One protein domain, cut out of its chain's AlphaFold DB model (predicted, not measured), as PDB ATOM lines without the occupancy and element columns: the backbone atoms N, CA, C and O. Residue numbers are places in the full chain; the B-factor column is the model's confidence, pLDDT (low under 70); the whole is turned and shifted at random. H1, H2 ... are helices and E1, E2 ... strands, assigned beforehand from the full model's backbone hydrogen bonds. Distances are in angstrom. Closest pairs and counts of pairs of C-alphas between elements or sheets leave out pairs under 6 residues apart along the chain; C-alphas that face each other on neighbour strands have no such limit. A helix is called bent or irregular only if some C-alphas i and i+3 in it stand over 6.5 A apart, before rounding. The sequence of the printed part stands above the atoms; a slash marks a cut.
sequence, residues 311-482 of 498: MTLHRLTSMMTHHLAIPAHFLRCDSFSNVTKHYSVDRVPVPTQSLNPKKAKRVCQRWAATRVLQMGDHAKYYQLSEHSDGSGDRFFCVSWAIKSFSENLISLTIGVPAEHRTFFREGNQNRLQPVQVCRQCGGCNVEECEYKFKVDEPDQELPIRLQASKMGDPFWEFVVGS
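This is residues 311 to 482 of the 498 residues of the protein "ImmA/IrrE family metallo-endopeptidase" of Blastocatellia bacterium (UniProt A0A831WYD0). A twisted sheet of six strands curls round one helix, H2, which sits in its hollow; H1 and the short H3 pack on the opposite face of the sheet, and H4 follows H3 at a corner. A long stretch with no named element, residues 438 to 467, swings away from the sheet and leads to two short helices, H5 and H6, which are not on the sheet. The printed part has 172 residues with six named helices and six named strands, in the order H1 E1 E2 H2 E3 E4 E5 H3 H4 E6 H5 H6. The sheet runs E2 E1 E5 E4 E3 E6 and is mixed, and the class is mixed, helices and strands. The whole is compact, with a radius of gyration of the C-alphas of 16.2 A and spans of 45 by 41 by 27 A.

Across the sheet stand E2, residues 339 to 344, E1, residues 329 to 334, E5, residues 409 to 417, E4, residues 394 to 403, E3, residues 380 to 387, and E6, residues 435 to 437; E2 and E6 are the edge strands. E3, E4 and E5 form a meander, each strand the antiparallel neighbour of the one before; N 383 and O 397 are 3.0 A apart and N 398 and O 414 2.9 A, within hydrogen-bond range. E1 is antiparallel to E5, with N 331 and O 413 at 2.9 A, and forms a hairpin with E2, with N 330 and O 343 at 2.8 A. E6 is parallel to E3, with N 435 and O 384 at 2.8 A. The sheet curls round H2, residues 368 to 375; its closest C-alphas to E4 are those of Leu 373 and Ala 401, 5.3 A apart. H1, residues 311 to 323, is on the opposite face at a height over the sheet of 9.9 A; it lies over E1 and E5 and runs along the strands, at 11 degrees to E1 on the local plane. H3, residues 418 to 423, is on the same face as H1; with H2 on the other face the sheet makes three layers, helices on both of its faces. H3 and H4, residues 425 to 429, touch only at the corner, and only just, with 3 pairs of C-alphas within 8 A, the closest those of Thr 422 and Asn 428, 4.7 A apart. H4 only grazes the sheet, with residues 426 to 427. E5, H3, H4 and E6 form a split strand-helix-strand unit, two strands running the same way with E4 and E3 between them, and its crossover is right-handed. H5, residues 468 to 472, and H6, residues 474 to 481, are close but not clearly touching, with Met 471 and Glu 477 closest, their C-alphas 6.3 A apart. Every O i to N i+4 pair is within hydrogen-bond range in H4 and H6; the counts are 8 of 9 in H1, 1 of 4 in H2, 0 of 2 in H3 and 0 of 1 in H5, with O i to N i+3 counts of 4 of 5 in H2, 2 of 3 in H3 and 2 of 2 in H5.

E4 is the longest strand by residues, 28.4 A from C-alpha 394 at (141.179, 230.600, 162.550) to C-alpha 403; E5 measures 26.6 A. E3, 21.2 A, bends by 53 degrees at residue 384. H1, 18.0 A, begins at C-alpha 311 (162.365, 229.345, 176.213), and H6 ends at C-alpha 481 (171.744, 210.752, 175.929). H3 is irregular, with C-alphas 419 and 422 7.6 A apart.

The C-alphas farthest apart are those of His 323 and Pro 463, 47.4 A. The printed part has no cut. The links E2 to H2 and E6 to H5 are long, with 23 and 30 residues. The mean pLDDT of the printed part is 78.5; it is under 70 at residues 355 to 358, 390, 405 to 406 and 452 to 482.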
ATOM      1  N   MET A 311     162.641 229.322 174.775       94.06
ATOM      2  CA  MET A 311     162.365 229.345 176.213       94.06
ATOM      3  C   MET A 311     161.262 230.354 176.562       94.06
ATOM      4  O   MET A 311     160.373 230.037 177.350       94.06
ATOM      5  N   THR A 312     161.293 231.541 175.946       96.69
ATOM      6  CA  THR A 312     160.281 232.593 176.152       96.69
ATOM      7  C   THR A 312     158.897 232.114 175.745       96.69
ATOM      8  O   THR A 312     157.952 232.256 176.513       96.69
ATOM      9  N   LEU A 313     158.780 231.506 174.562       95.88
ATOM     10  CA  LEU A 313     157.510 231.013 174.041       95.88
ATOM     11  C   LEU A 313     156.961 229.870 174.902       95.88
ATOM     12  O   LEU A 313     155.784 229.898 175.245       95.88
ATOM     13  N   HIS A 314     157.805 228.924 175.327       92.44
ATOM     14  CA  HIS A 314     157.393 227.852 176.241       92.44
ATOM     15  C   HIS A 314     156.879 228.373 177.581       92.44
ATOM     16  O   HIS A 314     155.888 227.870 178.100       92.44
ATOM     17  N   ARG A 315     157.545 229.380 178.154       96.06
ATOM     18  CA  ARG A 315     157.098 229.983 179.411       96.06
ATOM     19  C   ARG A 315     155.792 230.751 179.228       96.06
ATOM     20  O   ARG A 315     154.898 230.669 180.065       96.06
ATOM     21  N   LEU A 316     155.683 231.483 178.121       96.44
ATOM     22  CA  LEU A 316     154.516 232.288 177.796       96.44
ATOM     23  C   LEU A 316     153.269 231.418 177.591       96.44
ATOM     24  O   LEU A 316     152.215 231.776 178.112       96.44
ATOM     25  N   THR A 317     153.375 230.263 176.923       94.94
ATOM     26  CA  THR A 317     152.224 229.359 176.753       94.94
ATOM     27  C   THR A 317     151.683 228.851 178.088       94.94
ATOM     28  O   THR A 317     150.464 228.820 178.253       94.94
ATOM     29  N   SER A 318     152.538 228.534 179.068       94.81
ATOM     30  CA  SER A 318     152.103 228.180 180.431       94.81
ATOM     31  C   SER A 318     151.319 229.314 181.094       94.81
ATOM     32  O   SER A 318     150.250 229.088 181.655       94.81
ATOM     33  N   MET A 319     151.815 230.553 180.997       96.81
ATOM     34  CA  MET A 319     151.146 231.710 181.601       96.81
ATOM     35  C   MET A 319     149.798 232.007 180.939       96.81
ATOM     36  O   MET A 319     148.809 232.270 181.624       96.81
ATOM     37  N   MET A 320     149.752 231.949 179.607       95.94
ATOM     38  CA  MET A 320     148.546 232.213 178.822       95.94
ATOM     39  C   MET A 320     147.447 231.197 179.117       95.94
ATOM     40  O   MET A 320     146.323 231.581 179.436       95.94
ATOM     41  N   THR A 321     147.781 229.910 179.044       95.31
ATOM     42  CA  THR A 321     146.791 228.835 179.160       95.31
ATOM     43  C   THR A 321     146.316 228.634 180.600       95.31
ATOM     44  O   THR A 321     145.133 228.374 180.802       95.31
ATOM     45  N   HIS A 322     147.183 228.823 181.603       95.88
ATOM     46  CA  HIS A 322     146.810 228.648 183.009       95.88
ATOM     47  C   HIS A 322     146.249 229.915 183.674       95.88
ATOM     48  O   HIS A 322     145.146 229.880 184.211       95.88
ATOM     49  N   HIS A 323     146.971 231.042 183.644       96.38
ATOM     50  CA  HIS A 323     146.574 232.242 184.402       96.38
ATOM     51  C   HIS A 323     145.638 233.178 183.642       96.38
ATOM     52  O   HIS A 323     144.905 233.944 184.265       96.38
ATOM     53  N   LEU A 324     145.687 233.161 182.308       95.00
ATOM     54  CA  LEU A 324     144.894 234.069 181.473       95.00
ATOM     55  C   LEU A 324     143.726 233.372 180.770       95.00
ATOM     56  O   LEU A 324     142.935 234.059 180.127       95.00
ATOM     57  N   ALA A 325     143.628 232.042 180.889       94.50
ATOM     58  CA  ALA A 325     142.649 231.207 180.193       94.50
ATOM     59  C   ALA A 325     142.605 231.461 178.671       94.50
ATOM     60  O   ALA A 325     141.553 231.364 178.045       94.50
ATOM     61  N   ILE A 326     143.755 231.802 178.076       96.25
ATOM     62  CA  ILE A 326     143.915 231.964 176.630       96.25
ATOM     63  C   ILE A 326     144.515 230.661 176.094       96.25
ATOM     64  O   ILE A 326     145.695 230.395 176.358       96.25
ATOM     65  N   PRO A 327     143.743 229.836 175.366       95.50
ATOM     66  CA  PRO A 327     144.279 228.642 174.735       95.50
ATOM     67  C   PRO A 327     145.322 229.048 173.682       95.50
ATOM     68  O   PRO A 327     145.172 230.058 172.991       95.50
ATOM     69  N   ALA A 328     146.411 228.288 173.602       96.25
ATOM     70  CA  ALA A 328     147.542 228.601 172.740       96.25
ATOM     71  C   ALA A 328     148.250 227.329 172.275       96.25
ATOM     72  O   ALA A 328     148.163 226.278 172.922       96.25
ATOM     73  N   HIS A 329     149.027 227.470 171.207       96.00
ATOM     74  CA  HIS A 329     149.951 226.454 170.733       96.00
ATOM     75  C   HIS A 329     151.366 226.995 170.571       96.00
ATOM     76  O   HIS A 329     151.596 228.176 170.310       96.00
ATOM     77  N   PHE A 330     152.321 226.083 170.691       95.62
ATOM     78  CA  PHE A 330     153.713 226.267 170.323       95.62
ATOM     79  C   PHE A 330     154.081 225.231 169.263       95.62
ATOM     80  O   PHE A 330     153.747 224.054 169.394       95.62
ATOM     81  N   LEU A 331     154.810 225.656 168.236       94.62
ATOM     82  CA  LEU A 331     155.273 224.794 167.158       94.62
ATOM     83  C   LEU A 331     156.714 225.145 166.787       94.62
ATOM     84  O   LEU A 331     157.038 226.301 166.522       94.62
ATOM     85  N   ARG A 332     157.567 224.125 166.721       93.12
ATOM     86  CA  ARG A 332     158.925 224.201 166.195       93.12
ATOM     87  C   ARG A 332     159.068 223.291 164.985       93.12
ATOM     88  O   ARG A 332     158.660 222.124 165.028       93.12
ATOM     89  N   CYS A 333     159.680 223.818 163.930       86.81
ATOM     90  CA  CYS A 333     159.960 223.062 162.716       86.81
ATOM     91  C   CYS A 333     161.406 223.223 162.264       86.81
ATOM     92  O   CYS A 333     162.048 224.240 162.532       86.81
ATOM     93  N   ASP A 334     161.918 222.211 161.570       81.06
ATOM     94  CA  ASP A 334     163.208 222.294 160.888       81.06
ATOM     95  C   ASP A 334     163.095 222.992 159.518       81.06
ATOM     96  O   ASP A 334     162.003 223.320 159.043       81.06
ATOM     97  N   SER A 335     164.235 223.193 158.852       79.25
ATOM     98  CA  SER A 335     164.316 223.775 157.505       79.25
ATOM     99  C   SER A 335     163.552 222.982 156.435       79.25
ATOM    100  O   SER A 335     163.260 223.515 155.368       79.25
ATOM    101  N   PHE A 336     163.220 221.717 156.702       76.56
ATOM    102  CA  PHE A 336     162.432 220.850 155.821       76.56
ATOM    103  C   PHE A 336     160.942 220.846 156.186       76.56
ATOM    104  O   PHE A 336     160.168 220.078 155.611       76.56
ATOM    105  N   SER A 337     160.527 221.727 157.102       81.19
ATOM    106  CA  SER A 337     159.154 221.840 157.595       81.19
ATOM    107  C   SER A 337     158.660 220.596 158.343       81.19
ATOM    108  O   SER A 337     157.452 220.391 158.447       81.19
ATOM    109  N   ASN A 338     159.553 219.757 158.875       81.50
ATOM    110  CA  ASN A 338     159.154 218.682 159.782       81.50
ATOM    111  C   ASN A 338     158.881 219.258 161.170       81.50
ATOM    112  O   ASN A 338     159.625 220.114 161.651       81.50
ATOM    113  N   VAL A 339     157.849 218.749 161.841       83.88
ATOM    114  CA  VAL A 339     157.571 219.089 163.239       83.88
ATOM    115  C   VAL A 339     158.624 218.434 164.130       83.88
ATOM    116  O   VAL A 339     158.731 217.209 164.162       83.88
ATOM    117  N   THR A 340     159.389 219.235 164.869       80.81
ATOM    118  CA  THR A 340     160.394 218.728 165.823       80.81
ATOM    119  C   THR A 340     159.936 218.848 167.270       80.81
ATOM    120  O   THR A 340     160.353 218.064 168.121       80.81
ATOM    121  N   LYS A 341     159.046 219.801 167.560       85.56
ATOM    122  CA  LYS A 341     158.409 219.964 168.867       85.56
ATOM    123  C   LYS A 341     157.098 220.707 168.699       85.56
ATOM    124  O   LYS A 341     157.045 221.691 167.966       85.56
ATOM    125  N   HIS A 342     156.057 220.275 169.394       89.81
ATOM    126  CA  HIS A 342     154.822 221.037 169.460       89.81
ATOM    127  C   HIS A 342     154.065 220.780 170.755       89.81
ATOM    128  O   HIS A 342     154.230 219.736 171.388       89.81
ATOM    129  N   TYR A 343     153.232 221.751 171.099       87.25
ATOM    130  CA  TYR A 343     152.304 221.754 172.218       87.25
ATOM    131  C   TYR A 343     151.050 222.513 171.780       87.25
ATOM    132  O   TYR A 343     151.182 223.551 171.133       87.25
ATOM    133  N   SER A 344     149.855 222.025 172.110       91.19
ATOM    134  CA  SER A 344     148.604 222.634 171.652       91.19
ATOM    135  C   SER A 344     147.475 222.428 172.659       91.19
ATOM    136  O   SER A 344     147.020 221.310 172.859       91.19
ATOM    137  N   VAL A 345     146.988 223.511 173.272       91.69
ATOM    138  CA  VAL A 345     145.738 223.492 174.066       91.69
ATOM    139  C   VAL A 345     144.551 224.017 173.269       91.69
ATOM    140  O   VAL A 345     143.407 223.660 173.538       91.69
ATOM    141  N   ASP A 346     144.814 224.833 172.250       91.12
ATOM    142  CA  ASP A 346     143.795 225.368 171.346       91.12
ATOM    143  C   ASP A 346     143.361 224.387 170.249       91.12
ATOM    144  O   ASP A 346     142.481 224.709 169.457       91.12
ATOM    145  N   ARG A 347     143.943 223.181 170.231       88.44
ATOM    146  CA  ARG A 347     143.637 222.101 169.285       88.44
ATOM    147  C   ARG A 347     143.905 222.473 167.827       88.44
ATOM    148  O   ARG A 347     143.302 221.878 166.934       88.44
ATOM    149  N   VAL A 348     144.839 223.398 167.569       92.19
ATOM    150  CA  VAL A 348     145.311 223.654 166.201       92.19
ATOM    151  C   VAL A 348     145.732 222.323 165.543       92.19
ATOM    152  O   VAL A 348     146.408 221.508 166.187       92.19
ATOM    153  N   PRO A 349     145.340 222.048 164.285       90.75
ATOM    154  CA  PRO A 349     145.583 220.749 163.668       90.75
ATOM    155  C   PRO A 349     147.032 220.653 163.164       90.75
ATOM    156  O   PRO A 349     147.333 220.857 161.987       90.75
ATOM    157  N   VAL A 350     147.953 220.325 164.075       89.56
ATOM    158  CA  VAL A 350     149.376 220.111 163.770       89.56
ATOM    159  C   VAL A 350     149.560 218.784 163.002       89.56
ATOM    160  O   VAL A 350     148.928 217.771 163.335       89.56
ATOM    161  N   PRO A 351     150.398 218.735 161.946       87.44
ATOM    162  CA  PRO A 351     150.752 217.474 161.299       87.44
ATOM    163  C   PRO A 351     151.474 216.515 162.248       87.44
ATOM    164  O   PRO A 351     152.094 216.920 163.229       87.44
ATOM    165  N   THR A 352     151.404 215.220 161.936       81.75
ATOM    166  CA  THR A 352     151.998 214.163 162.760       81.75
ATOM    167  C   THR A 352     153.507 214.358 162.926       81.75
ATOM    168  O   THR A 352     154.270 214.253 161.961       81.75
ATOM    169  N   GLN A 353     153.927 214.597 164.170       82.69
ATOM    170  CA  GLN A 353     155.321 214.523 164.591       82.69
ATOM    171  C   GLN A 353     155.710 213.050 164.724       82.69
ATOM    172  O   GLN A 353     155.101 212.328 165.502       82.69
ATOM    173  N   SER A 354     156.721 212.615 163.978       74.12
ATOM    174  CA  SER A 354     157.248 211.255 164.081       74.12
ATOM    175  C   SER A 354     158.729 211.237 163.742       74.12
ATOM    176  O   SER A 354     159.183 211.945 162.835       74.12
ATOM    177  N   LEU A 355     159.493 210.403 164.441       63.47
ATOM    178  CA  LEU A 355     160.891 210.168 164.078       63.47
ATOM    179  C   LEU A 355     161.031 209.232 162.880       63.47
ATOM    180  O   LEU A 355     162.028 209.348 162.157       63.47
ATOM    181  N   ASN A 356     160.038 208.363 162.662       67.38
ATOM    182  CA  ASN A 356     159.929 207.523 161.479       67.38
ATOM    183  C   ASN A 356     159.621 208.409 160.253       67.38
ATOM    184  O   ASN A 356     158.527 208.983 160.185       67.38
ATOM    185  N   PRO A 357     160.539 208.514 159.269       61.22
ATOM    186  CA  PRO A 357     160.348 209.357 158.089       61.22
ATOM    187  C   PRO A 357     159.099 209.009 157.272       61.22
ATOM    188  O   PRO A 357     158.522 209.904 156.669       61.22
ATOM    189  N   LYS A 358     158.646 207.745 157.296       66.81
ATOM    190  CA  LYS A 358     157.434 207.295 156.587       66.81
ATOM    191  C   LYS A 358     156.141 207.814 157.231       66.81
ATOM    192  O   LYS A 358     155.137 208.026 156.555       66.81
ATOM    193  N   LYS A 359     156.148 208.010 158.556       71.62
ATOM    194  CA  LYS A 359     154.996 208.525 159.324       71.62
ATOM    195  C   LYS A 359     155.046 210.044 159.501       71.62
ATOM    196  O   LYS A 359     153.994 210.667 159.642       71.62
ATOM    197  N   ALA A 360     156.241 210.639 159.490       71.25
ATOM    198  CA  ALA A 360     156.436 212.073 159.665       71.25
ATOM    199  C   ALA A 360     155.705 212.867 158.576       71.25
ATOM    200  O   ALA A 360     155.839 212.590 157.383       71.25
ATOM    201  N   LYS A 361     154.932 213.876 158.984       81.94
ATOM    202  CA  LYS A 361     154.247 214.785 158.062       81.94
ATOM    203  C   LYS A 361     154.833 216.186 158.178       81.94
ATOM    204  O   LYS A 361     155.258 216.619 159.247       81.94
ATOM    205  N   ARG A 362     154.865 216.889 157.048       85.00
ATOM    206  CA  ARG A 362     155.396 218.251 156.963       85.00
ATOM    207  C   ARG A 362     154.302 219.277 157.199       85.00
ATOM    208  O   ARG A 362     153.164 219.100 156.766       85.00
ATOM    209  N   VAL A 363     154.696 220.372 157.828       89.06
ATOM    210  CA  VAL A 363     153.891 221.577 157.987       89.06
ATOM    211  C   VAL A 363     153.603 222.190 156.615       89.06
ATOM    212  O   VAL A 363     154.468 222.216 155.736       89.06
ATOM    213  N   CYS A 364     152.361 222.642 156.410       91.12
ATOM    214  CA  CYS A 364     151.936 223.275 155.164       91.12
ATOM    215  C   CYS A 364     152.827 224.472 154.834       91.12
ATOM    216  O   CYS A 364     152.944 225.377 155.650       91.12
ATOM    217  N   GLN A 365     153.358 224.518 153.608       90.88
ATOM    218  CA  GLN A 365     154.253 225.584 153.138       90.88
ATOM    219  C   GLN A 365     153.624 226.990 153.174       90.88
ATOM    220  O   GLN A 365     154.351 227.983 153.211       90.88
ATOM    221  N   ARG A 366     152.284 227.085 153.196       92.38
ATOM    222  CA  ARG A 366     151.533 228.346 153.327       92.38
ATOM    223  C   ARG A 366     151.370 228.820 154.776       92.38
ATOM    224  O   ARG A 366     150.881 229.928 154.982       92.38
ATOM    225  N   TRP A 367     151.721 228.002 155.768       94.38
ATOM    226  CA  TRP A 367     151.571 228.344 157.181       94.38
ATOM    227  C   TRP A 367     152.765 229.166 157.683       94.38
ATOM    228  O   TRP A 367     153.885 229.026 157.194       94.38
ATOM    229  N   ALA A 368     152.539 230.029 158.674       95.44
ATOM    230  CA  ALA A 368     153.519 230.989 159.171       95.44
ATOM    231  C   ALA A 368     154.833 230.322 159.587       95.44
ATOM    232  O   ALA A 368     155.914 230.821 159.268       95.44
ATOM    233  N   ALA A 369     154.721 229.144 160.207       94.12
ATOM    234  CA  ALA A 369     155.843 228.332 160.653       94.12
ATOM    235  C   ALA A 369     156.798 227.931 159.516       94.12
ATOM    236  O   ALA A 369     157.990 227.776 159.759       94.12
ATOM    237  N   THR A 370     156.329 227.786 158.278       93.25
ATOM    238  CA  THR A 370     157.188 227.469 157.123       93.25
ATOM    239  C   THR A 370     157.499 228.698 156.286       93.25
ATOM    240  O   THR A 370     158.609 228.828 155.779       93.25
ATOM    241  N   ARG A 371     156.546 229.631 156.162       94.19
ATOM    242  CA  ARG A 371     156.732 230.883 155.417       94.19
ATOM    243  C   ARG A 371     157.899 231.694 155.955       94.19
ATOM    244  O   ARG A 371     158.690 232.200 155.166       94.19
ATOM    245  N   VAL A 372     158.049 231.763 157.277       95.81
ATOM    246  CA  VAL A 372     159.149 232.515 157.893       95.81
ATOM    247  C   VAL A 372     160.528 231.958 157.515       95.81
ATOM    248  O   VAL A 372     161.467 232.729 157.352       95.81
ATOM    249  N   LEU A 373     160.656 230.644 157.283       88.94
ATOM    250  CA  LEU A 373     161.926 230.013 156.888       88.94
ATOM    251  C   LEU A 373     162.413 230.489 155.514       88.94
ATOM    252  O   LEU A 373     163.614 230.540 155.269       88.94
ATOM    253  N   GLN A 374     161.489 230.862 154.625       89.94
ATOM    254  CA  GLN A 374     161.806 231.362 153.284       89.94
ATOM    255  C   GLN A 374     162.349 232.801 153.314       89.94
ATOM    256  O   GLN A 374     162.894 233.270 152.320       89.94
ATOM    257  N   MET A 375     162.205 233.499 154.445       92.69
ATOM    258  CA  MET A 375     162.616 234.896 154.617       92.69
ATOM    259  C   MET A 375     164.042 235.046 155.171       92.69
ATOM    260  O   MET A 375     164.593 236.141 155.123       92.69
ATOM    261  N   GLY A 376     164.649 233.958 155.658       89.38
ATOM    262  CA  GLY A 376     166.019 233.941 156.173       89.38
ATOM    263  C   GLY A 376     166.129 234.053 157.695       89.38
ATOM    264  O   GLY A 376     165.139 234.050 158.420       89.38
ATOM    265  N   ASP A 377     167.368 234.097 158.183       89.44
ATOM    266  CA  ASP A 377     167.674 234.148 159.615       89.44
ATOM    267  C   ASP A 377     167.189 235.454 160.260       89.44
ATOM    268  O   ASP A 377     167.195 236.515 159.637       89.44
ATOM    269  N   HIS A 378     166.750 235.364 161.513       90.94
ATOM    270  CA  HIS A 378     166.096 236.428 162.278       90.94
ATOM    271  C   HIS A 378     164.811 237.010 161.667       90.94
ATOM    272  O   HIS A 378     164.278 237.993 162.194       90.94
ATOM    273  N   ALA A 379     164.268 236.413 160.603       94.88
ATOM    274  CA  ALA A 379     163.004 236.859 160.047       94.88
ATOM    275  C   ALA A 379     161.851 236.622 161.029       94.88
ATOM    276  O   ALA A 379     161.821 235.639 161.777       94.88
ATOM    277  N   LYS A 380     160.873 237.525 160.994       94.88
ATOM    278  CA  LYS A 380     159.638 237.460 161.774       94.88
ATOM    279  C   LYS A 380     158.456 237.551 160.825       94.88
ATOM    280  O   LYS A 380     158.425 238.418 159.956       94.88
ATOM    281  N   TYR A 381     157.475 236.682 161.019       94.88
ATOM    282  CA  TYR A 381     156.272 236.635 160.202       94.88
ATOM    283  C   TYR A 381     155.044 236.429 161.081       94.88
ATOM    284  O   TYR A 381     155.085 235.675 162.050       94.88
ATOM    285  N   TYR A 382     153.949 237.102 160.752       94.56
ATOM    286  CA  TYR A 382     152.672 236.948 161.436       94.56
ATOM    287  C   TYR A 382     151.580 236.662 160.416       94.56
ATOM    288  O   TYR A 382     151.577 237.204 159.311       94.56
ATOM    289  N   GLN A 383     150.645 235.800 160.790       95.88
ATOM    290  CA  GLN A 383     149.612 235.314 159.886       95.88
ATOM    291  C   GLN A 383     148.319 235.083 160.650       95.88
ATOM    292  O   GLN A 383     148.325 234.531 161.748       95.88
ATOM    293  N   LEU A 384     147.203 235.458 160.030       95.94
ATOM    294  CA  LEU A 384     145.904 234.902 160.370       95.94
ATOM    295  C   LEU A 384     145.689 233.681 159.472       95.94
ATOM    296  O   LEU A 384     145.532 233.824 158.263       95.94
ATOM    297  N   SER A 385     145.770 232.487 160.039       94.44
ATOM    298  CA  SER A 385     145.639 231.215 159.331       94.44
ATOM    299  C   SER A 385     144.203 230.711 159.420       94.44
ATOM    300  O   SER A 385     143.616 230.775 160.492       94.44
ATOM    301  N   GLU A 386     143.653 230.207 158.317       94.00
ATOM    302  CA  GLU A 386     142.329 229.571 158.253       94.00
ATOM    303  C   GLU A 386     142.484 228.124 157.780       94.00
ATOM    304  O   GLU A 386     142.998 227.875 156.686       94.00
ATOM    305  N   HIS A 387     142.095 227.164 158.616       90.94
ATOM    306  CA  HIS A 387     142.294 225.742 158.337       90.94
ATOM    307  C   HIS A 387     141.195 225.189 157.422       90.94
ATOM    308  O   HIS A 387     140.019 225.128 157.777       90.94
ATOM    309  N   SER A 388     141.596 224.804 156.209       80.38
ATOM    310  CA  SER A 388     140.696 224.410 155.109       80.38
ATOM    311  C   SER A 388     140.401 222.902 155.044       80.38
ATOM    312  O   SER A 388     139.610 222.450 154.218       80.38
ATOM    313  N   ASP A 389     140.995 222.112 155.936       70.19
ATOM    314  CA  ASP A 389     140.823 220.661 156.082       70.19
ATOM    315  C   ASP A 389     139.603 220.252 156.932       70.19
ATOM    316  O   ASP A 389     139.494 219.103 157.359       70.19
ATOM    317  N   GLY A 390     138.646 221.168 157.119       57.78
ATOM    318  CA  GLY A 390     137.281 220.853 157.547       57.78
ATOM    319  C   GLY A 390     136.767 221.637 158.751       57.78
ATOM    320  O   GLY A 390     135.554 221.744 158.899       57.78
ATOM    321  N   SER A 391     137.639 222.212 159.586       70.12
ATOM    322  CA  SER A 391     137.173 222.954 160.765       70.12
ATOM    323  C   SER A 391     136.840 224.419 160.479       70.12
ATOM    324  O   SER A 391     135.968 224.981 161.133       70.12
ATOM    325  N   GLY A 392     137.496 225.046 159.492       80.50
ATOM    326  CA  GLY A 392     137.362 226.487 159.243       80.50
ATOM    327  C   GLY A 392     137.928 227.348 160.378       80.50
ATOM    328  O   GLY A 392     137.762 228.570 160.367       80.50
ATOM    329  N   ASP A 393     138.600 226.723 161.351       91.31
ATOM    330  CA  ASP A 393     139.134 227.405 162.519       91.31
ATOM    331  C   ASP A 393     140.221 228.388 162.109       91.31
ATOM    332  O   ASP A 393     141.032 228.142 161.201       91.31
ATOM    333  N   ARG A 394     140.243 229.517 162.815       94.94
ATOM    334  CA  ARG A 394     141.179 230.600 162.550       94.94
ATOM    335  C   ARG A 394     142.130 230.782 163.712       94.94
ATOM    336  O   ARG A 394     141.701 230.952 164.848       94.94
ATOM    337  N   PHE A 395     143.418 230.848 163.398       95.75
ATOM    338  CA  PHE A 395     144.477 231.051 164.379       95.75
ATOM    339  C   PHE A 395     145.352 232.228 163.978       95.75
ATOM    340  O   PHE A 395     145.764 232.354 162.826       95.75
ATOM    341  N   PHE A 396     145.665 233.090 164.937       96.88
ATOM    342  CA  PHE A 396     146.700 234.096 164.766       96.88
ATOM    343  C   PHE A 396     148.034 233.517 165.232       96.88
ATOM    344  O   PHE A 396     148.168 233.129 166.391       96.88
ATOM    345  N   CYS A 397     149.007 233.461 164.327       96.62
ATOM    346  CA  CYS A 397     150.335 232.909 164.577       96.62
ATOM    347  C   CYS A 397     151.400 233.996 164.436       96.62
ATOM    348  O   CYS A 397     151.354 234.795 163.497       96.62
ATOM    349  N   VAL A 398     152.394 233.969 165.323       96.44
ATOM    350  CA  VAL A 398     153.645 234.721 165.191       96.44
ATOM    351  C   VAL A 398     154.792 233.720 165.130       96.44
ATOM    352  O   VAL A 398     154.932 232.872 166.013       96.44
ATOM    353  N   SER A 399     155.600 233.821 164.081       96.94
ATOM    354  CA  SER A 399     156.683 232.898 163.768       96.94
ATOM    355  C   SER A 399     158.005 233.637 163.599       96.94
ATOM    356  O   SER A 399     158.049 234.735 163.042       96.94
ATOM    357  N   TRP A 400     159.089 232.999 164.029       96.81
ATOM    358  CA  TRP A 400     160.463 233.454 163.830       96.81
ATOM    359  C   TRP A 400     161.269 232.374 163.135       96.81
ATOM    360  O   TRP A 400     161.161 231.208 163.511       96.81
ATOM    361  N   ALA A 401     162.097 232.768 162.175       95.69
ATOM    362  CA  ALA A 401     163.168 231.938 161.649       95.69
ATOM    363  C   ALA A 401     164.457 232.304 162.380       95.69
ATOM    364  O   ALA A 401     164.838 233.471 162.429       95.69
ATOM    365  N   ILE A 402     165.102 231.315 162.986       92.44
ATOM    366  CA  ILE A 402     166.382 231.491 163.670       92.44
ATOM    367  C   ILE A 402     167.295 230.315 163.363       92.44
ATOM    368  O   ILE A 402     166.831 229.192 163.153       92.44
ATOM    369  N   LYS A 403     168.601 230.535 163.393       84.56
ATOM    370  CA  LYS A 403     169.551 229.425 163.412       84.56
ATOM    371  C   LYS A 403     169.528 228.679 164.745       84.56
ATOM    372  O   LYS A 403     169.537 229.259 165.830       84.56
ATOM    373  N   SER A 404     169.496 227.356 164.644       73.69
ATOM    374  CA  SER A 404     169.757 226.440 165.752       73.69
ATOM    375  C   SER A 404     171.246 226.419 166.108       73.69
ATOM    376  O   SER A 404     172.079 226.978 165.402       73.69
ATOM    377  N   PHE A 405     171.601 225.718 167.187       62.56
ATOM    378  CA  PHE A 405     173.000 225.559 167.600       62.56
ATOM    379  C   PHE A 405     173.872 224.868 166.538       62.56
ATOM    380  O   PHE A 405     175.069 225.113 166.471       62.56
ATOM    381  N   SER A 406     173.279 224.020 165.694       60.22
ATOM    382  CA  SER A 406     173.977 223.374 164.581       60.22
ATOM    383  C   SER A 406     173.955 224.216 163.298       60.22
ATOM    384  O   SER A 406     174.040 223.648 162.213       60.22
ATOM    385  N   GLU A 407     173.731 225.531 163.405       72.19
ATOM    386  CA  GLU A 407     173.648 226.496 162.294       72.19
ATOM    387  C   GLU A 407     172.549 226.211 161.248       72.19
ATOM    388  O   GLU A 407     172.452 226.901 160.233       72.19
ATOM    389  N   ASN A 408     171.666 225.242 161.506       75.75
ATOM    390  CA  ASN A 408     170.516 224.956 160.651       75.75
ATOM    391  C   ASN A 408     169.380 225.924 160.968       75.75
ATOM    392  O   ASN A 408     169.062 226.128 162.145       75.75
ATOM    393  N   LEU A 409     168.733 226.458 159.934       83.50
ATOM    394  CA  LEU A 409     167.562 227.312 160.095       83.50
ATOM    395  C   LEU A 409     166.382 226.495 160.640       83.50
ATOM    396  O   LEU A 409     166.042 225.439 160.106       83.50
ATOM    397  N   ILE A 410     165.764 226.992 161.703       88.88
ATOM    398  CA  ILE A 410     164.557 226.435 162.313       88.88
ATOM    399  C   ILE A 410     163.506 227.530 162.440       88.88
ATOM    400  O   ILE A 410     163.836 228.717 162.460       88.88
ATOM    401  N   SER A 411     162.244 227.131 162.568       95.50
ATOM    402  CA  SER A 411     161.173 228.054 162.908       95.50
ATOM    403  C   SER A 411     160.623 227.786 164.295       95.50
ATOM    404  O   SER A 411     160.532 226.643 164.742       95.50
ATOM    405  N   LEU A 412     160.255 228.865 164.976       96.88
ATOM    406  CA  LEU A 412     159.567 228.856 166.257       96.88
ATOM    407  C   LEU A 412     158.285 229.653 166.104       96.88
ATOM    408  O   LEU A 412     158.327 230.791 165.651       96.88
ATOM    409  N   THR A 413     157.158 229.062 166.470       97.31
ATOM    410  CA  THR A 413     155.834 229.654 166.303       97.31
ATOM    411  C   THR A 413     155.069 229.570 167.607       97.31
ATOM    412  O   THR A 413     155.064 228.527 168.259       97.31
ATOM    413  N   ILE A 414     154.407 230.664 167.963       97.25
ATOM    414  CA  ILE A 414     153.335 230.678 168.953       97.25
ATOM    415  C   ILE A 414     152.060 231.138 168.264       97.25
ATOM    416  O   ILE A 414     152.099 232.045 167.427       97.25
ATOM    417  N   GLY A 415     150.935 230.536 168.613       96.56
ATOM    418  CA  GLY A 415     149.651 230.983 168.106       96.56
ATOM    419  C   GLY A 415     148.523 230.790 169.100       96.56
ATOM    420  O   GLY A 415     148.683 230.151 170.138       96.56
ATOM    421  N   VAL A 416     147.409 231.433 168.779       97.06
ATOM    422  CA  VAL A 416     146.166 231.452 169.557       97.06
ATOM    423  C   VAL A 416     144.972 231.456 168.603       97.06
ATOM    424  O   VAL A 416     145.129 231.902 167.457       97.06
ATOM    425  N   PRO A 417     143.772 231.058 169.051       96.44
ATOM    426  CA  PRO A 417     142.544 231.318 168.309       96.44
ATOM    427  C   PRO A 417     142.404 232.797 167.934       96.44
ATOM    428  O   PRO A 417     142.848 233.693 168.664       96.44
ATOM    429  N   ALA A 418     141.831 233.073 166.764       95.00
ATOM    430  CA  ALA A 418     141.821 234.403 166.158       95.00
ATOM    431  C   ALA A 418     141.195 235.494 167.045       95.00
ATOM    432  O   ALA A 418     141.622 236.651 166.979       95.00
ATOM    433  N   GLU A 419     140.229 235.146 167.895       94.56
ATOM    434  CA  GLU A 419     139.602 236.035 168.876       94.56
ATOM    435  C   GLU A 419     140.589 236.566 169.928       94.56
ATOM    436  O   GLU A 419     140.417 237.673 170.440       94.56
ATOM    437  N   HIS A 420     141.672 235.833 170.196       95.94
ATOM    438  CA  HIS A 420     142.709 236.208 171.153       95.94
ATOM    439  C   HIS A 420     143.900 236.933 170.511       95.94
ATOM    440  O   HIS A 420     144.855 237.267 171.212       95.94
ATOM    441  N   ARG A 421     143.860 237.243 169.206       94.56
ATOM    442  CA  ARG A 421     144.989 237.867 168.484       94.56
ATOM    443  C   ARG A 421     145.507 239.159 169.123       94.56
ATOM    444  O   ARG A 421     146.697 239.442 169.047       94.56
ATOM    445  N   THR A 422     144.632 239.934 169.769       93.19
ATOM    446  CA  THR A 422     144.973 241.211 170.424       93.19
ATOM    447  C   THR A 422     145.792 241.028 171.703       93.19
ATOM    448  O   THR A 422     146.259 242.010 172.279       93.19
ATOM    449  N   PHE A 423     146.010 239.784 172.147       95.25
ATOM    450  CA  PHE A 423     147.012 239.469 173.157       95.25
ATOM    451  C   PHE A 423     148.413 239.901 172.707       95.25
ATOM    452  O   PHE A 423     149.159 240.467 173.506       95.25
ATOM    453  N   PHE A 424     148.749 239.688 171.432       95.38
ATOM    454  CA  PHE A 424     150.022 240.100 170.846       95.38
ATOM    455  C   PHE A 424     149.921 241.507 170.256       95.38
ATOM    456  O   PHE A 424     148.910 241.870 169.645       95.38
ATOM    457  N   ARG A 425     150.996 242.288 170.387       92.62
ATOM    458  CA  ARG A 425     151.081 243.649 169.835       92.62
ATOM    459  C   ARG A 425     150.792 243.677 168.329       92.62
ATOM    460  O   ARG A 425     150.031 244.515 167.853       92.62
ATOM    461  N   GLU A 426     151.337 242.724 167.581       89.44
ATOM    462  CA  GLU A 426     151.191 242.627 166.126       89.44
ATOM    463  C   GLU A 426     149.759 242.290 165.705       89.44
ATOM    464  O   GLU A 426     149.292 242.770 164.672       89.44
ATOM    465  N   GLY A 427     149.041 241.497 166.506       85.62
ATOM    466  CA  GLY A 427     147.645 241.152 166.236       85.62
ATOM    467  C   GLY A 427     146.683 242.320 166.464       85.62
ATOM    468  O   GLY A 427     145.596 242.340 165.888       85.62
ATOM    469  N   ASN A 428     147.090 243.310 167.262       77.06
ATOM    470  CA  ASN A 428     146.350 244.552 167.475       77.06
ATOM    471  C   ASN A 428     146.560 245.563 166.328       77.06
ATOM    472  O   ASN A 428     145.638 246.271 165.935       77.06
ATOM    473  N   GLN A 429     147.768 245.615 165.760       78.06
ATOM    474  CA  GLN A 429     148.165 246.657 164.802       78.06
ATOM    475  C   GLN A 429     147.829 246.345 163.335       78.06
ATOM    476  O   GLN A 429     147.795 247.257 162.513       78.06
ATOM    477  N   ASN A 430     147.572 245.081 162.982       73.69
ATOM    478  CA  ASN A 430     147.476 244.658 161.585       73.69
ATOM    479  C   ASN A 430     146.066 244.186 161.192       73.69
ATOM    480  O   ASN A 430     145.497 243.279 161.804       73.69
ATOM    481  N   ARG A 431     145.527 244.727 160.089       80.00
ATOM    482  CA  ARG A 431     144.377 244.131 159.387       80.00
ATOM    483  C   ARG A 431     144.876 243.015 158.472       80.00
ATOM    484  O   ARG A 431     145.227 243.260 157.324       80.00
ATOM    485  N   LEU A 432     144.930 241.797 159.003       87.00
ATOM    486  CA  LEU A 432     145.368 240.617 158.259       87.00
ATOM    487  C   LEU A 432     144.201 239.952 157.539       87.00
ATOM    488  O   LEU A 432     143.164 239.690 158.150       87.00
ATOM    489  N   GLN A 433     144.404 239.648 156.260       89.88
ATOM    490  CA  GLN A 433     143.519 238.751 155.527       89.88
ATOM    491  C   GLN A 433     143.826 237.301 155.924       89.88
ATOM    492  O   GLN A 433     145.010 236.955 156.034       89.88
ATOM    493  N   PRO A 434     142.804 236.457 156.160       92.25
ATOM    494  CA  PRO A 434     143.016 235.042 156.413       92.25
ATOM    495  C   PRO A 434     143.747 234.372 155.246       92.25
ATOM    496  O   PRO A 434     143.405 234.564 154.081       92.25
ATOM    497  N   VAL A 435     144.757 233.569 155.566       93.62
ATOM    498  CA  VAL A 435     145.482 232.733 154.609       93.62
ATOM    499  C   VAL A 435     145.065 231.292 154.836       93.62
ATOM    500  O   VAL A 435     145.280 230.747 155.922       93.62
ATOM    501  N   GLN A 436     144.512 230.668 153.800       93.31
ATOM    502  CA  GLN A 436     144.126 229.265 153.856       93.31
ATOM    503  C   GLN A 436     145.349 228.358 154.017       93.31
ATOM    504  O   GLN A 436     146.316 228.428 153.251       93.31
ATOM    505  N   VAL A 437     145.286 227.477 155.005       92.38
ATOM    506  CA  VAL A 437     146.297 226.459 155.303       92.38
ATOM    507  C   VAL A 437     145.621 225.102 155.496       92.38
ATOM    508  O   VAL A 437     144.395 224.999 155.545       92.38
ATOM    509  N   CYS A 438     146.422 224.047 155.577       88.69
ATOM    510  CA  CYS A 438     145.977 222.669 155.779       88.69
ATOM    511  C   CYS A 438     146.899 222.017 156.816       88.69
ATOM    512  O   CYS A 438     148.079 222.375 156.877       88.69
ATOM    513  N   ARG A 439     146.428 221.021 157.575       86.12
ATOM    514  CA  ARG A 439     147.306 220.197 158.425       86.12
ATOM    515  C   ARG A 439     148.398 219.504 157.619       86.12
ATOM    516  O   ARG A 439     149.547 219.451 158.038       86.12
ATOM    517  N   GLN A 440     148.035 218.967 156.458       78.38
ATOM    518  CA  GLN A 440     148.927 218.278 155.526       78.38
ATOM    519  C   GLN A 440     148.374 218.373 154.096       78.38
ATOM    520  O   GLN A 440     147.206 218.701 153.900       78.38
ATOM    521  N   CYS A 441     149.197 218.074 153.085       79.25
ATOM    522  CA  CYS A 441     148.759 218.149 151.683       79.25
ATOM    523  C   CYS A 441     147.725 217.067 151.319       79.25
ATOM    524  O   CYS A 441     146.795 217.345 150.563       79.25
ATOM    525  N   GLY A 442     147.858 215.856 151.875       73.19
ATOM    526  CA  GLY A 442     146.874 214.783 151.702       73.19
ATOM    527  C   GLY A 442     145.573 215.114 152.434       73.19
ATOM    528  O   GLY A 442     145.533 215.027 153.661       73.19
ATOM    529  N   GLY A 443     144.541 215.513 151.684       74.06
ATOM    530  CA  GLY A 443     143.267 216.027 152.215       74.06
ATOM    531  C   GLY A 443     143.132 217.556 152.195       74.06
ATOM    532  O   GLY A 443     142.216 218.097 152.804       74.06
ATOM    533  N   CYS A 444     144.040 218.269 151.520       82.56
ATOM    534  CA  CYS A 444     143.995 219.728 151.432       82.56
ATOM    535  C   CYS A 444     142.991 220.214 150.371       82.56
ATOM    536  O   CYS A 444     143.176 219.977 149.170       82.56
ATOM    537  N   ASN A 445     141.968 220.950 150.816       83.88
ATOM    538  CA  ASN A 445     140.865 221.449 149.982       83.88
ATOM    539  C   ASN A 445     141.151 222.790 149.299       83.88
ATOM    540  O   ASN A 445     140.281 223.347 148.641       83.88
ATOM    541  N   VAL A 446     142.368 223.321 149.425       85.25
ATOM    542  CA  VAL A 446     142.758 224.509 148.661       85.25
ATOM    543  C   VAL A 446     142.825 224.135 147.176       85.25
ATOM    544  O   VAL A 446     143.629 223.275 146.788       85.25
ATOM    545  N   GLU A 447     141.974 224.767 146.368       78.12
ATOM    546  CA  GLU A 447     141.841 224.516 144.927       78.12
ATOM    547  C   GLU A 447     143.095 224.962 144.158       78.12
ATOM    548  O   GLU A 447     143.691 224.161 143.442       78.12
ATOM    549  N   GLU A 448     143.579 226.183 144.410       82.62
ATOM    550  CA  GLU A 448     144.752 226.777 143.750       82.62
ATOM    551  C   GLU A 448     145.927 226.948 144.728       82.62
ATOM    552  O   GLU A 448     146.295 228.052 145.122       82.62
ATOM    553  N   CYS A 449     146.509 225.836 145.185       84.56
ATOM    554  CA  CYS A 449     147.678 225.870 146.068       84.56
ATOM    555  C   CYS A 449     148.974 225.652 145.277       84.56
ATOM    556  O   CYS A 449     149.215 224.568 144.746       84.56
ATOM    557  N   GLU A 450     149.852 226.655 145.282       83.81
ATOM    558  CA  GLU A 450     151.153 226.651 144.606       83.81
ATOM    559  C   GLU A 450     152.157 225.650 145.212       83.81
ATOM    560  O   GLU A 450     153.155 225.297 144.590       83.81
ATOM    561  N   TYR A 451     151.863 225.152 146.418       79.62
ATOM    562  CA  TYR A 451     152.643 224.135 147.131       79.62
ATOM    563  C   TYR A 451     151.938 222.781 147.228       79.62
ATOM    564  O   TYR A 451     152.378 221.922 147.998       79.62
ATOM    565  N   LYS A 452     150.815 222.581 146.521       69.25
ATOM    566  CA  LYS A 452     150.090 221.308 146.562       69.25
ATOM    567  C   LYS A 452     150.980 220.234 145.947       69.25
ATOM    568  O   LYS A 452     151.135 220.161 144.731       69.25
ATOM    569  N   PHE A 453     151.580 219.402 146.793       59.62
ATOM    570  CA  PHE A 453     152.259 218.198 146.333       59.62
ATOM    571  C   PHE A 453     151.225 217.327 145.606       59.62
ATOM    572  O   PHE A 453     150.175 217.027 146.175       59.62
ATOM    573  N   LYS A 454     151.491 216.953 144.344       46.94
ATOM    574  CA  LYS A 454     150.692 215.937 143.645       46.94
ATOM    575  C   LYS A 454     150.833 214.640 144.439       46.94
ATOM    576  O   LYS A 454     151.937 214.136 144.594       46.94
ATOM    577  N   VAL A 455     149.729 214.151 144.988       40.53
ATOM    578  CA  VAL A 455     149.680 213.082 146.000       40.53
ATOM    579  C   VAL A 455     149.964 211.679 145.410       40.53
ATOM    580  O   VAL A 455     149.871 210.695 146.129       40.53
ATOM    581  N   ASP A 456     150.389 211.570 144.144       34.59
ATOM    582  CA  ASP A 456     150.455 210.288 143.418       34.59
ATOM    583  C   ASP A 456     151.859 209.762 143.086       34.59
ATOM    584  O   ASP A 456     151.964 208.703 142.469       34.59
ATOM    585  N   GLU A 457     152.948 210.420 143.494       34.09
ATOM    586  CA  GLU A 457     154.240 209.723 143.501       34.09
ATOM    587  C   GLU A 457     154.413 209.052 144.869       34.09
ATOM    588  O   GLU A 457     154.560 209.767 145.867       34.09
ATOM    589  N   PRO A 458     154.337 207.702 144.952       35.47
ATOM    590  CA  PRO A 458     154.624 206.994 146.191       35.47
ATOM    591  C   PRO A 458     156.019 207.419 146.588       35.47
ATOM    592  O   PRO A 458     156.889 207.283 145.730       35.47
ATOM    593  N   ASP A 459     156.160 207.977 147.803       41.16
ATOM    594  CA  ASP A 459     157.408 208.422 148.428       41.16
ATOM    595  C   ASP A 459     158.586 207.997 147.561       41.16
ATOM    596  O   ASP A 459     159.084 206.881 147.733       41.16
ATOM    597  N   GLN A 460     158.959 208.814 146.552       32.06
ATOM    598  CA  GLN A 460     160.209 208.554 145.851       32.06
ATOM    599  C   GLN A 460     161.176 208.443 146.999       32.06
ATOM    600  O   GLN A 460     161.218 209.372 147.813       32.06
ATOM    601  N   GLU A 461     161.797 207.271 147.129       34.28
ATOM    602  CA  GLU A 461     162.786 206.977 148.139       34.28
ATOM    603  C   GLU A 461     163.844 208.065 147.994       34.28
ATOM    604  O   GLU A 461     164.824 207.926 147.268       34.28
ATOM    605  N   LEU A 462     163.611 209.209 148.643       30.84
ATOM    606  CA  LEU A 462     164.607 210.213 148.885       30.84
ATOM    607  C   LEU A 462     165.617 209.379 149.639       30.84
ATOM    608  O   LEU A 462     165.251 208.868 150.710       30.84
ATOM    609  N   PRO A 463     166.795 209.118 149.037       25.73
ATOM    610  CA  PRO A 463     167.730 208.137 149.550       25.73
ATOM    611  C   PRO A 463     167.832 208.419 151.028       25.73
ATOM    612  O   PRO A 463     167.992 209.592 151.379       25.73
ATOM    613  N   ILE A 464     167.605 207.395 151.861       31.19
ATOM    614  CA  ILE A 464     167.627 207.510 153.317       31.19
ATOM    615  C   ILE A 464     169.006 208.053 153.675       31.19
ATOM    616  O   ILE A 464     169.963 207.334 153.934       31.19
ATOM    617  N   ARG A 465     169.125 209.371 153.648       27.31
ATOM    618  CA  ARG A 465     170.225 210.109 154.196       27.31
ATOM    619  C   ARG A 465     169.763 210.217 155.627       27.31
ATOM    620  O   ARG A 465     168.930 211.063 155.952       27.31
ATOM    621  N   LEU A 466     170.242 209.299 156.462       29.67
ATOM    622  CA  LEU A 466     170.358 209.554 157.891       29.67
ATOM    623  C   LEU A 466     171.161 210.850 158.004       29.67
ATOM    624  O   LEU A 466     172.388 210.853 158.001       29.67
ATOM    625  N   GLN A 467     170.467 211.984 157.945       28.75
ATOM    626  CA  GLN A 467     171.116 213.266 158.044       28.75
ATOM    627  C   GLN A 467     171.521 213.418 159.505       28.75
ATOM    628  O   GLN A 467     170.675 213.487 160.399       28.75
ATOM    629  N   ALA A 468     172.826 213.555 159.722       29.25
ATOM    630  CA  ALA A 468     173.400 214.044 160.969       29.25
ATOM    631  C   ALA A 468     172.805 215.404 161.411       29.25
ATOM    632  O   ALA A 468     172.996 215.804 162.552       29.25
ATOM    633  N   SER A 469     172.021 216.091 160.562       29.44
ATOM    634  CA  SER A 469     171.247 217.297 160.903       29.44
ATOM    635  C   SER A 469     170.234 217.076 162.032       29.44
ATOM    636  O   SER A 469     169.917 218.021 162.752       29.44
ATOM    637  N   LYS A 470     169.775 215.834 162.247       31.70
ATOM    638  CA  LYS A 470     168.962 215.475 163.412       31.70
ATOM    639  C   LYS A 470     169.753 215.652 164.721       31.70
ATOM    640  O   LYS A 470     169.184 216.123 165.690       31.70
ATOM    641  N   MET A 471     171.073 215.438 164.754       31.27
ATOM    642  CA  MET A 471     171.889 215.561 165.982       31.27
ATOM    643  C   MET A 471     171.977 216.983 166.573       31.27
ATOM    644  O   MET A 471     172.435 217.128 167.701       31.27
ATOM    645  N   GLY A 472     171.531 218.022 165.857       30.09
ATOM    646  CA  GLY A 472     171.491 219.403 166.358       30.09
ATOM    647  C   GLY A 472     170.255 219.751 167.194       30.09
ATOM    648  O   GLY A 472     170.193 220.834 167.779       30.09
ATOM    649  N   ASP A 473     169.259 218.863 167.254       35.38
ATOM    650  CA  ASP A 473     168.103 219.037 168.126       35.38
ATOM    651  C   ASP A 473     168.457 218.597 169.556       35.38
ATOM    652  O   ASP A 473     168.923 217.467 169.737       35.38
ATOM    653  N   PRO A 474     168.172 219.399 170.599       39.12
ATOM    654  CA  PRO A 474     168.258 218.940 171.983       39.12
ATOM    655  C   PRO A 474     167.506 217.617 172.214       39.12
ATOM    656  O   PRO A 474     167.888 216.847 173.096       39.12
ATOM    657  N   PHE A 475     166.467 217.335 171.420       35.28
ATOM    658  CA  PHE A 475     165.743 216.066 171.407       35.28
ATOM    659  C   PHE A 475     166.574 214.875 170.876       35.28
ATOM    660  O   PHE A 475     166.442 213.762 171.375       35.28
ATOM    661  N   TRP A 476     167.493 215.063 169.931       38.06
ATOM    662  CA  TRP A 476     168.390 213.990 169.480       38.06
ATOM    663  C   TRP A 476     169.602 213.827 170.398       38.06
ATOM    664  O   TRP A 476     169.978 212.695 170.684       38.06
ATOM    665  N   GLU A 477     170.123 214.908 170.990       38.31
ATOM    666  CA  GLU A 477     171.035 214.804 172.146       38.31
ATOM    667  C   GLU A 477     170.380 214.051 173.320       38.31
ATOM    668  O   GLU A 477     171.063 213.383 174.091       38.31
ATOM    669  N   PHE A 478     169.053 214.122 173.457       37.97
ATOM    670  CA  PHE A 478     168.272 213.402 174.464       37.97
ATOM    671  C   PHE A 478     168.064 211.913 174.137       37.97
ATOM    672  O   PHE A 478     168.269 211.057 175.003       37.97
ATOM    673  N   VAL A 479     167.681 211.591 172.897       34.75
ATOM    674  CA  VAL A 479     167.530 210.207 172.410       34.75
ATOM    675  C   VAL A 479     168.881 209.483 172.385       34.75
ATOM    676  O   VAL A 479     168.951 208.297 172.680       34.75
ATOM    677  N   VAL A 480     169.976 210.200 172.134       36.50
ATOM    678  CA  VAL A 480     171.348 209.676 172.235       36.50
ATOM    679  C   VAL A 480     171.853 209.690 173.687       36.50
ATOM    680  O   VAL A 480     172.545 208.780 174.130       36.50
ATOM    681  N   GLY A 481     171.443 210.672 174.493       35.78
ATOM    682  CA  GLY A 481     171.744 210.752 175.929       35.78
ATOM    683  C   GLY A 481     171.087 209.652 176.770       35.78
ATOM    684  O   GLY A 481     171.496 209.434 177.912       35.78
ATOM    685  N   SER A 482     170.106 208.974 176.175       35.19
ATOM    686  CA  SER A 482     169.350 207.837 176.689       35.19
ATOM    687  C   SER A 482     170.089 206.496 176.645       35.19
ATOM    688  O   SER A 482     169.615 205.516 177.227       35.19
TER     689      SER A 482